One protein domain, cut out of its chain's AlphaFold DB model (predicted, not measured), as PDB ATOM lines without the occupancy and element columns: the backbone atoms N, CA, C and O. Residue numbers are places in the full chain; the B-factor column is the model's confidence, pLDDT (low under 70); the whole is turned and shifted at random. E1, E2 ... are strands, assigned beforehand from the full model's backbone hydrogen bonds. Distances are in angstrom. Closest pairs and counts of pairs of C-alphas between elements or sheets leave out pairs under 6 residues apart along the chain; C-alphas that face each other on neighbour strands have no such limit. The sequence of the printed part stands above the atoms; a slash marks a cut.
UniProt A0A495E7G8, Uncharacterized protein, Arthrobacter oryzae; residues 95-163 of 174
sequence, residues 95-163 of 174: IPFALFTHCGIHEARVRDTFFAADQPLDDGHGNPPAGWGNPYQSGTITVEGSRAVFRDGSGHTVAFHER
ATOM      1  N   ILE A  95     192.855 259.718 243.241       94.75
ATOM      2  CA  ILE A  95     191.674 259.156 243.903       94.75
ATOM      3  C   ILE A  95     192.139 258.383 245.142       94.75
ATOM      4  O   ILE A  95     193.066 257.576 245.020       94.75
ATOM      5  N   PRO A  96     191.515 258.564 246.324       97.31
ATOM      6  CA  PRO A  96     191.757 257.690 247.467       97.31
ATOM      7  C   PRO A  96     191.532 256.226 247.081       97.31
ATOM      8  O   PRO A  96     190.521 255.891 246.460       97.31
ATOM      9  N   PHE A  97     192.474 255.357 247.429       97.38
ATOM     10  CA  PHE A  97     192.477 253.975 246.966       97.38
ATOM     11  C   PHE A  97     192.977 253.030 248.054       97.38
ATOM     12  O   PHE A  97     193.974 253.309 248.716       97.38
ATOM     13  N   ALA A  98     192.287 251.903 248.219       97.44
ATOM     14  CA  ALA A  98     192.733 250.792 249.047       97.44
ATOM     15  C   ALA A  98     193.263 249.697 248.117       97.44
ATOM     16  O   ALA A  98     192.486 248.960 247.509       97.44
ATOM     17  N   LEU A  99     194.583 249.631 247.964       97.38
ATOM     18  CA  LEU A  99     195.231 248.619 247.140       97.38
ATOM     19  C   LEU A  99     195.148 247.266 247.848       97.38
ATOM     20  O   LEU A  99     195.499 247.174 249.019       97.38
ATOM     21  N   PHE A 100     194.688 246.229 247.150       95.25
ATOM     22  CA  PHE A 100     194.669 244.867 247.679       95.25
ATOM     23  C   PHE A 100     196.073 244.265 247.616       95.25
ATOM     24  O   PHE A 100     196.712 244.283 246.567       95.25
ATOM     25  N   THR A 101     196.546 243.759 248.750       96.38
ATOM     26  CA  THR A 101     197.930 243.312 248.956       96.38
ATOM     27  C   THR A 101     198.019 241.895 249.523       96.38
ATOM     28  O   THR A 101     199.112 241.348 249.569       96.38
ATOM     29  N   HIS A 102     196.902 241.286 249.945       93.50
ATOM     30  CA  HIS A 102     196.872 240.012 250.684       93.50
ATOM     31  C   HIS A 102     197.737 238.905 250.073       93.50
ATOM     32  O   HIS A 102     198.452 238.239 250.807       93.50
ATOM     33  N   CYS A 103     197.692 238.740 248.744       92.94
ATOM     34  CA  CYS A 103     198.445 237.713 248.016       92.94
ATOM     35  C   CYS A 103     199.625 238.264 247.214       92.94
ATOM     36  O   CYS A 103     199.974 237.707 246.173       92.94
ATOM     37  N   GLY A 104     200.181 239.386 247.666       94.88
ATOM     38  CA  GLY A 104     201.050 240.227 246.857       94.88
ATOM     39  C   GLY A 104     200.267 241.256 246.040       94.88
ATOM     40  O   GLY A 104     199.037 241.338 246.075       94.88
ATOM     41  N   ILE A 105     201.011 242.067 245.297       96.38
ATOM     42  CA  ILE A 105     200.524 243.169 244.471       96.38
ATOM     43  C   ILE A 105     200.774 242.789 243.020       96.38
ATOM     44  O   ILE A 105     201.851 243.012 242.470       96.38
ATOM     45  N   HIS A 106     199.764 242.186 242.408       96.12
ATOM     46  CA  HIS A 106     199.828 241.743 241.015       96.12
ATOM     47  C   HIS A 106     198.986 242.621 240.092       96.12
ATOM     48  O   HIS A 106     199.254 242.710 238.896       96.12
ATOM     49  N   GLU A 107     197.962 243.274 240.634       95.31
ATOM     50  CA  GLU A 107     197.005 244.044 239.859       95.31
ATOM     51  C   GLU A 107     196.180 244.983 240.737       95.31
ATOM     52  O   GLU A 107     196.122 244.850 241.960       95.31
ATOM     53  N   ALA A 108     195.514 245.924 240.085       96.38
ATOM     54  CA  ALA A 108     194.552 246.820 240.691       96.38
ATOM     55  C   ALA A 108     193.324 246.928 239.787       96.38
ATOM     56  O   ALA A 108     193.431 247.010 238.562       96.38
ATOM     57  N   ARG A 109     192.140 246.982 240.398       95.94
ATOM     58  CA  ARG A 109     190.919 247.382 239.702       95.94
ATOM     59  C   ARG A 109     190.589 248.812 240.089       95.94
ATOM     60  O   ARG A 109     190.295 249.087 241.251       95.94
ATOM     61  N   VAL A 110     190.602 249.712 239.113       94.62
ATOM     62  CA  VAL A 110     190.168 251.099 239.305       94.62
ATOM     63  C   VAL A 110     188.883 251.294 238.521       94.62
ATOM     64  O   VAL A 110     188.886 251.250 237.292       94.62
ATOM     65  N   ARG A 111     187.772 251.498 239.238       90.81
ATOM     66  CA  ARG A 111     186.415 251.478 238.663       90.81
ATOM     67  C   ARG A 111     186.153 250.134 237.964       90.81
ATOM     68  O   ARG A 111     186.163 249.105 238.632       90.81
ATOM     69  N   ASP A 112     185.962 250.126 236.650       91.56
ATOM     70  CA  ASP A 112     185.692 248.922 235.853       91.56
ATOM     71  C   ASP A 112     186.874 248.497 234.977       91.56
ATOM     72  O   ASP A 112     186.749 247.594 234.154       91.56
ATOM     73  N   THR A 113     188.039 249.115 235.179       95.81
ATOM     74  CA  THR A 113     189.253 248.809 234.426       95.81
ATOM     75  C   THR A 113     190.227 248.024 235.297       95.81
ATOM     76  O   THR A 113     190.523 248.408 236.434       95.81
ATOM     77  N   PHE A 114     190.735 246.921 234.751       97.31
ATOM     78  CA  PHE A 114     191.766 246.102 235.375       97.31
ATOM     79  C   PHE A 114     193.145 246.532 234.883       97.31
ATOM     80  O   PHE A 114     193.371 246.679 233.681       97.31
ATOM     81  N   PHE A 115     194.076 246.689 235.815       97.69
ATOM     82  CA  PHE A 115     195.460 247.033 235.534       97.69
ATOM     83  C   PHE A 115     196.386 245.990 236.161       97.69
ATOM     84  O   PHE A 115     196.235 245.680 237.337       97.69
ATOM     85  N   ALA A 116     197.347 245.466 235.403       98.06
ATOM     86  CA  ALA A 116     198.421 244.626 235.932       98.06
ATOM     87  C   ALA A 116     199.542 245.499 236.484       98.06
ATOM     88  O   ALA A 116     199.870 246.525 235.889       98.06
ATOM     89  N   ALA A 117     200.152 245.079 237.591       97.88
ATOM     90  CA  ALA A 117     201.374 245.702 238.076       97.88
ATOM     91  C   ALA A 117     202.475 245.517 237.026       97.88
ATOM     92  O   ALA A 117     202.670 244.413 236.516       97.88
ATOM     93  N   ASP A 118     203.195 246.592 236.709       98.12
ATOM     94  CA  ASP A 118     204.342 246.525 235.797       98.12
ATOM     95  C   ASP A 118     205.433 245.605 236.370       98.12
ATOM     96  O   ASP A 118     206.045 244.830 235.641       98.12
ATOM     97  N   GLN A 119     205.614 245.661 237.691       96.81
ATOM     98  CA  GLN A 119     206.451 244.757 238.465       96.81
ATOM     99  C   GLN A 119     205.590 244.146 239.577       96.81
ATOM    100  O   GLN A 119     205.270 244.850 240.540       96.81
ATOM    101  N   PRO A 120     205.194 242.868 239.473       95.69
ATOM    102  CA  PRO A 120     204.518 242.182 240.563       95.69
ATOM    103  C   PRO A 120     205.379 242.141 241.831       95.69
ATOM    104  O   PRO A 120     206.590 241.929 241.742       95.69
ATOM    105  N   LEU A 121     204.762 242.342 242.997       95.81
ATOM    106  CA  LEU A 121     205.457 242.369 244.287       95.81
ATOM    107  C   LEU A 121     204.854 241.349 245.255       95.81
ATOM    108  O   LEU A 121     203.680 241.455 245.599       95.81
ATOM    109  N   ASP A 122     205.659 240.420 245.751       94.75
ATOM    110  CA  ASP A 122     205.293 239.475 246.808       94.75
ATOM    111  C   ASP A 122     206.532 239.091 247.638       94.75
ATOM    112  O   ASP A 122     207.661 239.458 247.303       94.75
ATOM    113  N   ASP A 123     206.316 238.410 248.760       94.56
ATOM    114  CA  ASP A 123     207.366 237.887 249.644       94.56
ATOM    115  C   ASP A 123     207.828 236.457 249.281       94.56
ATOM    116  O   ASP A 123     208.514 235.800 250.072       94.56
ATOM    117  N   GLY A 124     207.413 235.936 248.124       93.00
ATOM    118  CA  GLY A 124     207.630 234.553 247.699       93.00
ATOM    119  C   GLY A 124     206.698 233.513 248.335       93.00
ATOM    120  O   GLY A 124     206.724 232.356 247.919       93.00
ATOM    121  N   HIS A 125     205.855 233.894 249.297       90.38
ATOM    122  CA  HIS A 125     204.949 232.994 250.027       90.38
ATOM    123  C   HIS A 125     203.474 233.356 249.826       90.38
ATOM    124  O   HIS A 125     202.600 232.822 250.506       90.38
ATOM    125  N   GLY A 126     203.188 234.258 248.885       89.62
ATOM    126  CA  GLY A 126     201.838 234.753 248.665       89.62
ATOM    127  C   GLY A 126     201.383 235.721 249.753       89.62
ATOM    128  O   GLY A 126     200.193 235.768 250.030       89.62
ATOM    129  N   ASN A 127     202.300 236.490 250.343       93.69
ATOM    130  CA  ASN A 127     201.985 237.670 251.146       93.69
ATOM    131  C   ASN A 127     202.584 238.913 250.474       93.69
ATOM    132  O   ASN A 127     203.455 238.804 249.599       93.69
ATOM    133  N   PRO A 128     202.149 240.123 250.857       94.62
ATOM    134  CA  PRO A 128     202.824 241.309 250.373       94.62
ATOM    135  C   PRO A 128     204.235 241.422 250.969       94.62
ATOM    136  O   PRO A 128     204.493 240.887 252.052       94.62
ATOM    137  N   PRO A 129     205.150 242.150 250.302       96.06
ATOM    138  CA  PRO A 129     206.479 242.396 250.846       96.06
ATOM    139  C   PRO A 129     206.423 243.079 252.220       96.06
ATOM    140  O   PRO A 129     205.460 243.774 252.555       96.06
ATOM    141  N   ALA A 130     207.495 242.952 253.002       96.19
ATOM    142  CA  ALA A 130     207.603 243.638 254.287       96.19
ATOM    143  C   ALA A 130     207.389 245.160 254.144       96.19
ATOM    144  O   ALA A 130     207.867 245.782 253.197       96.19
ATOM    145  N   GLY A 131     206.674 245.754 255.101       96.25
ATOM    146  CA  GLY A 131     206.331 247.182 255.103       96.25
ATOM    147  C   GLY A 131     204.986 247.515 254.449       96.25
ATOM    148  O   GLY A 131     204.465 248.606 254.674       96.25
ATOM    149  N   TRP A 132     204.379 246.579 253.721       97.81
ATOM    150  CA  TRP A 132     203.038 246.734 253.164       97.81
ATOM    151  C   TRP A 132     201.954 246.268 254.139       97.81
ATOM    152  O   TRP A 132     202.129 245.299 254.879       97.81
ATOM    153  N   GLY A 133     200.801 246.938 254.117       96.56
ATOM    154  CA  GLY A 133     199.601 246.476 254.806       96.56
ATOM    155  C   GLY A 133     199.111 245.135 254.257       96.56
ATOM    156  O   GLY A 133     199.406 244.773 253.121       96.56
ATOM    157  N   ASN A 134     198.344 244.401 255.062       95.25
ATOM    158  CA  ASN A 134     197.734 243.119 254.706       95.25
ATOM    159  C   ASN A 134     196.354 243.035 255.397       95.25
ATOM    160  O   ASN A 134     196.312 243.143 256.624       95.25
ATOM    161  N   PRO A 135     195.218 242.919 254.676       95.44
ATOM    162  CA  PRO A 135     195.085 242.616 253.245       95.44
ATOM    163  C   PRO A 135     195.037 243.829 252.309       95.44
ATOM    164  O   PRO A 135     194.908 243.645 251.097       95.44
ATOM    165  N   TYR A 136     195.100 245.050 252.847       97.00
ATOM    166  CA  TYR A 136     195.039 246.274 252.053       97.00
ATOM    167  C   TYR A 136     196.096 247.291 252.475       97.00
ATOM    168  O   TYR A 136     196.429 247.401 253.656       97.00
ATOM    169  N   GLN A 137     196.534 248.095 251.507       98.06
ATOM    170  CA  GLN A 137     197.330 249.297 251.716       98.06
ATOM    171  C   GLN A 137     196.529 250.534 251.299       98.06
ATOM    172  O   GLN A 137     196.093 250.661 250.153       98.06
ATOM    173  N   SER A 138     196.354 251.468 252.230       98.38
ATOM    174  CA  SER A 138     195.708 252.751 251.955       98.38
ATOM    175  C   SER A 138     196.664 253.694 251.234       98.38
ATOM    176  O   SER A 138     197.818 253.845 251.627       98.38
ATOM    177  N   GLY A 139     196.166 254.391 250.222       97.81
ATOM    178  CA  GLY A 139     196.932 255.401 249.511       97.81
ATOM    179  C   GLY A 139     196.077 256.162 248.513       97.81
ATOM    180  O   GLY A 139     194.871 256.349 248.690       97.81
ATOM    181  N   THR A 140     196.721 256.605 247.447       98.19
ATOM    182  CA  THR A 140     196.081 257.277 246.323       98.19
ATOM    183  C   THR A 140     196.471 256.587 245.034       98.19
ATOM    184  O   THR A 140     197.613 256.154 244.881       98.19
ATOM    185  N   ILE A 141     195.526 256.482 244.106       98.00
ATOM    186  CA  ILE A 141     195.791 256.018 242.752       98.00
ATOM    187  C   ILE A 141     195.505 257.133 241.764       98.00
ATOM    188  O   ILE A 141     194.506 257.845 241.847       98.00
ATOM    189  N   THR A 142     196.417 257.272 240.825       97.38
ATOM    190  CA  THR A 142     196.354 258.226 239.736       97.38
ATOM    191  C   THR A 142     196.238 257.446 238.438       97.38
ATOM    192  O   THR A 142     197.049 256.555 238.211       97.38
ATOM    193  N   VAL A 143     195.252 257.762 237.599       95.81
ATOM    194  CA  VAL A 143     195.056 257.094 236.302       95.81
ATOM    195  C   VAL A 143     195.237 258.100 235.173       95.81
ATOM    196  O   VAL A 143     194.591 259.149 235.169       95.81
ATOM    197  N   GLU A 144     196.086 257.757 234.210       94.06
ATOM    198  CA  GLU A 144     196.352 258.537 233.004       94.06
ATOM    199  C   GLU A 144     196.347 257.602 231.788       94.06
ATOM    200  O   GLU A 144     197.258 256.796 231.582       94.06
ATOM    201  N   GLY A 145     195.276 257.667 230.993       92.94
ATOM    202  CA  GLY A 145     195.073 256.754 229.869       92.94
ATOM    203  C   GLY A 145     195.104 255.288 230.316       92.94
ATOM    204  O   GLY A 145     194.330 254.882 231.178       92.94
ATOM    205  N   SER A 146     196.020 254.508 229.739       95.56
ATOM    206  CA  SER A 146     196.205 253.079 230.027       95.56
ATOM    207  C   SER A 146     197.212 252.802 231.152       95.56
ATOM    208  O   SER A 146     197.729 251.686 231.254       95.56
ATOM    209  N   ARG A 147     197.571 253.813 231.950       97.06
ATOM    210  CA  ARG A 147     198.505 253.697 233.074       97.06
ATOM    211  C   ARG A 147     197.820 254.093 234.368       97.06
ATOM    212  O   ARG A 147     197.035 255.039 234.404       97.06
ATOM    213  N   ALA A 148     198.161 253.390 235.438       97.25
ATOM    214  CA  ALA A 148     197.781 253.770 236.787       97.25
ATOM    215  C   ALA A 148     199.008 253.749 237.698       97.25
ATOM    216  O   ALA A 148     199.885 252.906 237.544       97.25
ATOM    217  N   VAL A 149     199.085 254.676 238.647       98.19
ATOM    218  CA  VAL A 149     200.170 254.742 239.630       98.19
ATOM    219  C   VAL A 149     199.567 254.869 241.016       98.19
ATOM    220  O   VAL A 149     198.869 255.841 241.306       98.19
ATOM    221  N   PHE A 150     199.846 253.888 241.867       98.44
ATOM    222  CA  PHE A 150     199.525 253.918 243.288       98.44
ATOM    223  C   PHE A 150     200.679 254.531 244.080       98.44
ATOM    224  O   PHE A 150     201.841 254.241 243.790       98.44
ATOM    225  N   ARG A 151     200.356 255.341 245.090       98.38
ATOM    226  CA  ARG A 151     201.302 255.907 246.061       98.38
ATOM    227  C   ARG A 151     200.685 255.946 247.453       98.38
ATOM    228  O   ARG A 151     199.499 256.259 247.579       98.38
ATOM    229  N   ASP A 152     201.487 255.717 248.485       97.75
ATOM    230  CA  ASP A 152     201.071 255.870 249.882       97.75
ATOM    231  C   ASP A 152     201.967 256.831 250.682       97.75
ATOM    232  O   ASP A 152     202.949 257.375 250.175       97.75
ATOM    233  N   GLY A 153     201.597 257.066 251.944       96.56
ATOM    234  CA  GLY A 153     202.352 257.931 252.858       96.56
ATOM    235  C   GLY A 153     203.660 257.322 253.377       96.56
ATOM    236  O   GLY A 153     204.467 258.049 253.949       96.56
ATOM    237  N   SER A 154     203.883 256.024 253.167       95.62
ATOM    238  CA  SER A 154     205.104 255.309 253.563       95.62
ATOM    239  C   SER A 154     206.186 255.355 252.477       95.62
ATOM    240  O   SER A 154     207.285 254.846 252.680       95.62
ATOM    241  N   GLY A 155     205.893 255.976 251.330       96.75
ATOM    242  CA  GLY A 155     206.817 256.104 250.204       96.75
ATOM    243  C   GLY A 155     206.729 254.959 249.197       96.75
ATOM    244  O   GLY A 155     207.500 254.943 248.234       96.75
ATOM    245  N   HIS A 156     205.785 254.027 249.352       98.06
ATOM    246  CA  HIS A 156     205.591 252.988 248.351       98.06
ATOM    247  C   HIS A 156     205.000 253.574 247.070       98.06
ATOM    248  O   HIS A 156     204.162 254.479 247.092       98.06
ATOM    249  N   THR A 157     205.436 253.044 245.928       98.12
ATOM    250  CA  THR A 157     204.900 253.396 244.613       98.12
ATOM    251  C   THR A 157     204.799 252.144 243.755       98.12
ATOM    252  O   THR A 157     205.759 251.383 243.670       98.12
ATOM    253  N   VAL A 158     203.653 251.945 243.103       98.31
ATOM    254  CA  VAL A 158     203.444 250.836 242.160       98.31
ATOM    255  C   VAL A 158     202.841 251.389 240.884       98.31
ATOM    256  O   VAL A 158     201.826 252.086 240.920       98.31
ATOM    257  N   ALA A 159     203.489 251.095 239.763       98.44
ATOM    258  CA  ALA A 159     202.985 251.410 238.438       98.44
ATOM    259  C   ALA A 159     202.237 250.204 237.871       98.44
ATOM    260  O   ALA A 159     202.628 249.052 238.078       98.44
ATOM    261  N   PHE A 160     201.154 250.488 237.162       98.25
ATOM    262  CA  PHE A 160     200.308 249.497 236.535       98.25
ATOM    263  C   PHE A 160     200.018 249.885 235.084       98.25
ATOM    264  O   PHE A 160     199.880 251.070 234.753       98.25
ATOM    265  N   HIS A 161     199.840 248.877 234.238       98.06
ATOM    266  CA  HIS A 161     199.338 249.025 232.877       98.06
ATOM    267  C   HIS A 161     197.973 248.365 232.727       98.06
ATOM    268  O   HIS A 161     197.686 247.321 233.310       98.06
ATOM    269  N   GLU A 162     197.117 248.985 231.929       97.31
ATOM    270  CA  GLU A 162     195.786 248.472 231.640       97.31
ATOM    271  C   GLU A 162     195.858 247.109 230.943       97.31
ATOM    272  O   GLU A 162     196.563 246.928 229.946       97.31
ATOM    273  N   ARG A 163     195.044 246.168 231.422       97.19
ATOM    274  CA  ARG A 163     194.770 244.899 230.750       97.19
ATOM    275  C   ARG A 163     193.501 245.043 229.916       97.19
ATOM    276  O   ARG A 163     192.394 244.779 230.388       97.19
TER     277      ARG A 163
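Overview. This is residues 95 to 163 of the 174 residues of an uncharacterized protein of Arthrobacter oryzae (UniProt A0A495E7G8). One antiparallel sheet, E1 E4 E5 E6 E3 E2, curls like part of a barrel: a folded sheet, bent back so that leaf E1 E4 E5 faces leaf E3 E2, with E6 as hinge. Residues 122 to 135 loop out at one end. The printed part has 69 residues with six named strands, E1 to E6 along the chain, and is all strand; it is compact, radius of gyration of the C-alphas 11.0 A, spans 32 by 23 by 17 A.

Along the chain. E4, residues 136 to 144, is 22.7 A long and bends at residue 139; E3, residues 113 to 121, is 20.0 A and bends at 118. E1 is residues 95 to 100, from C-alpha 95 at (191.674, 259.156, 243.903); E2 105 to 110; E5 147 to 151; E6 157 to 162, ending at C-alpha 162 at (195.786, 248.472, 231.640).

Arrangement. Hairpins E4 and E5, N 142 and O 149 2.9 A, and E5 and E6, N 150 and O 158 2.8 A, make a meander, successive antiparallel neighbours. E3 before them, antiparallel to E6, makes a Greek key; N 118 and O 159 are 2.9 A apart. Edge strands E1 and E2 come closest at the C-alphas of Leu 99 and Ala 108, 6.7 A.

Size, cuts and confidence. The printed part has no cut; link E3 to E4 is long, and no printed residue is under 70.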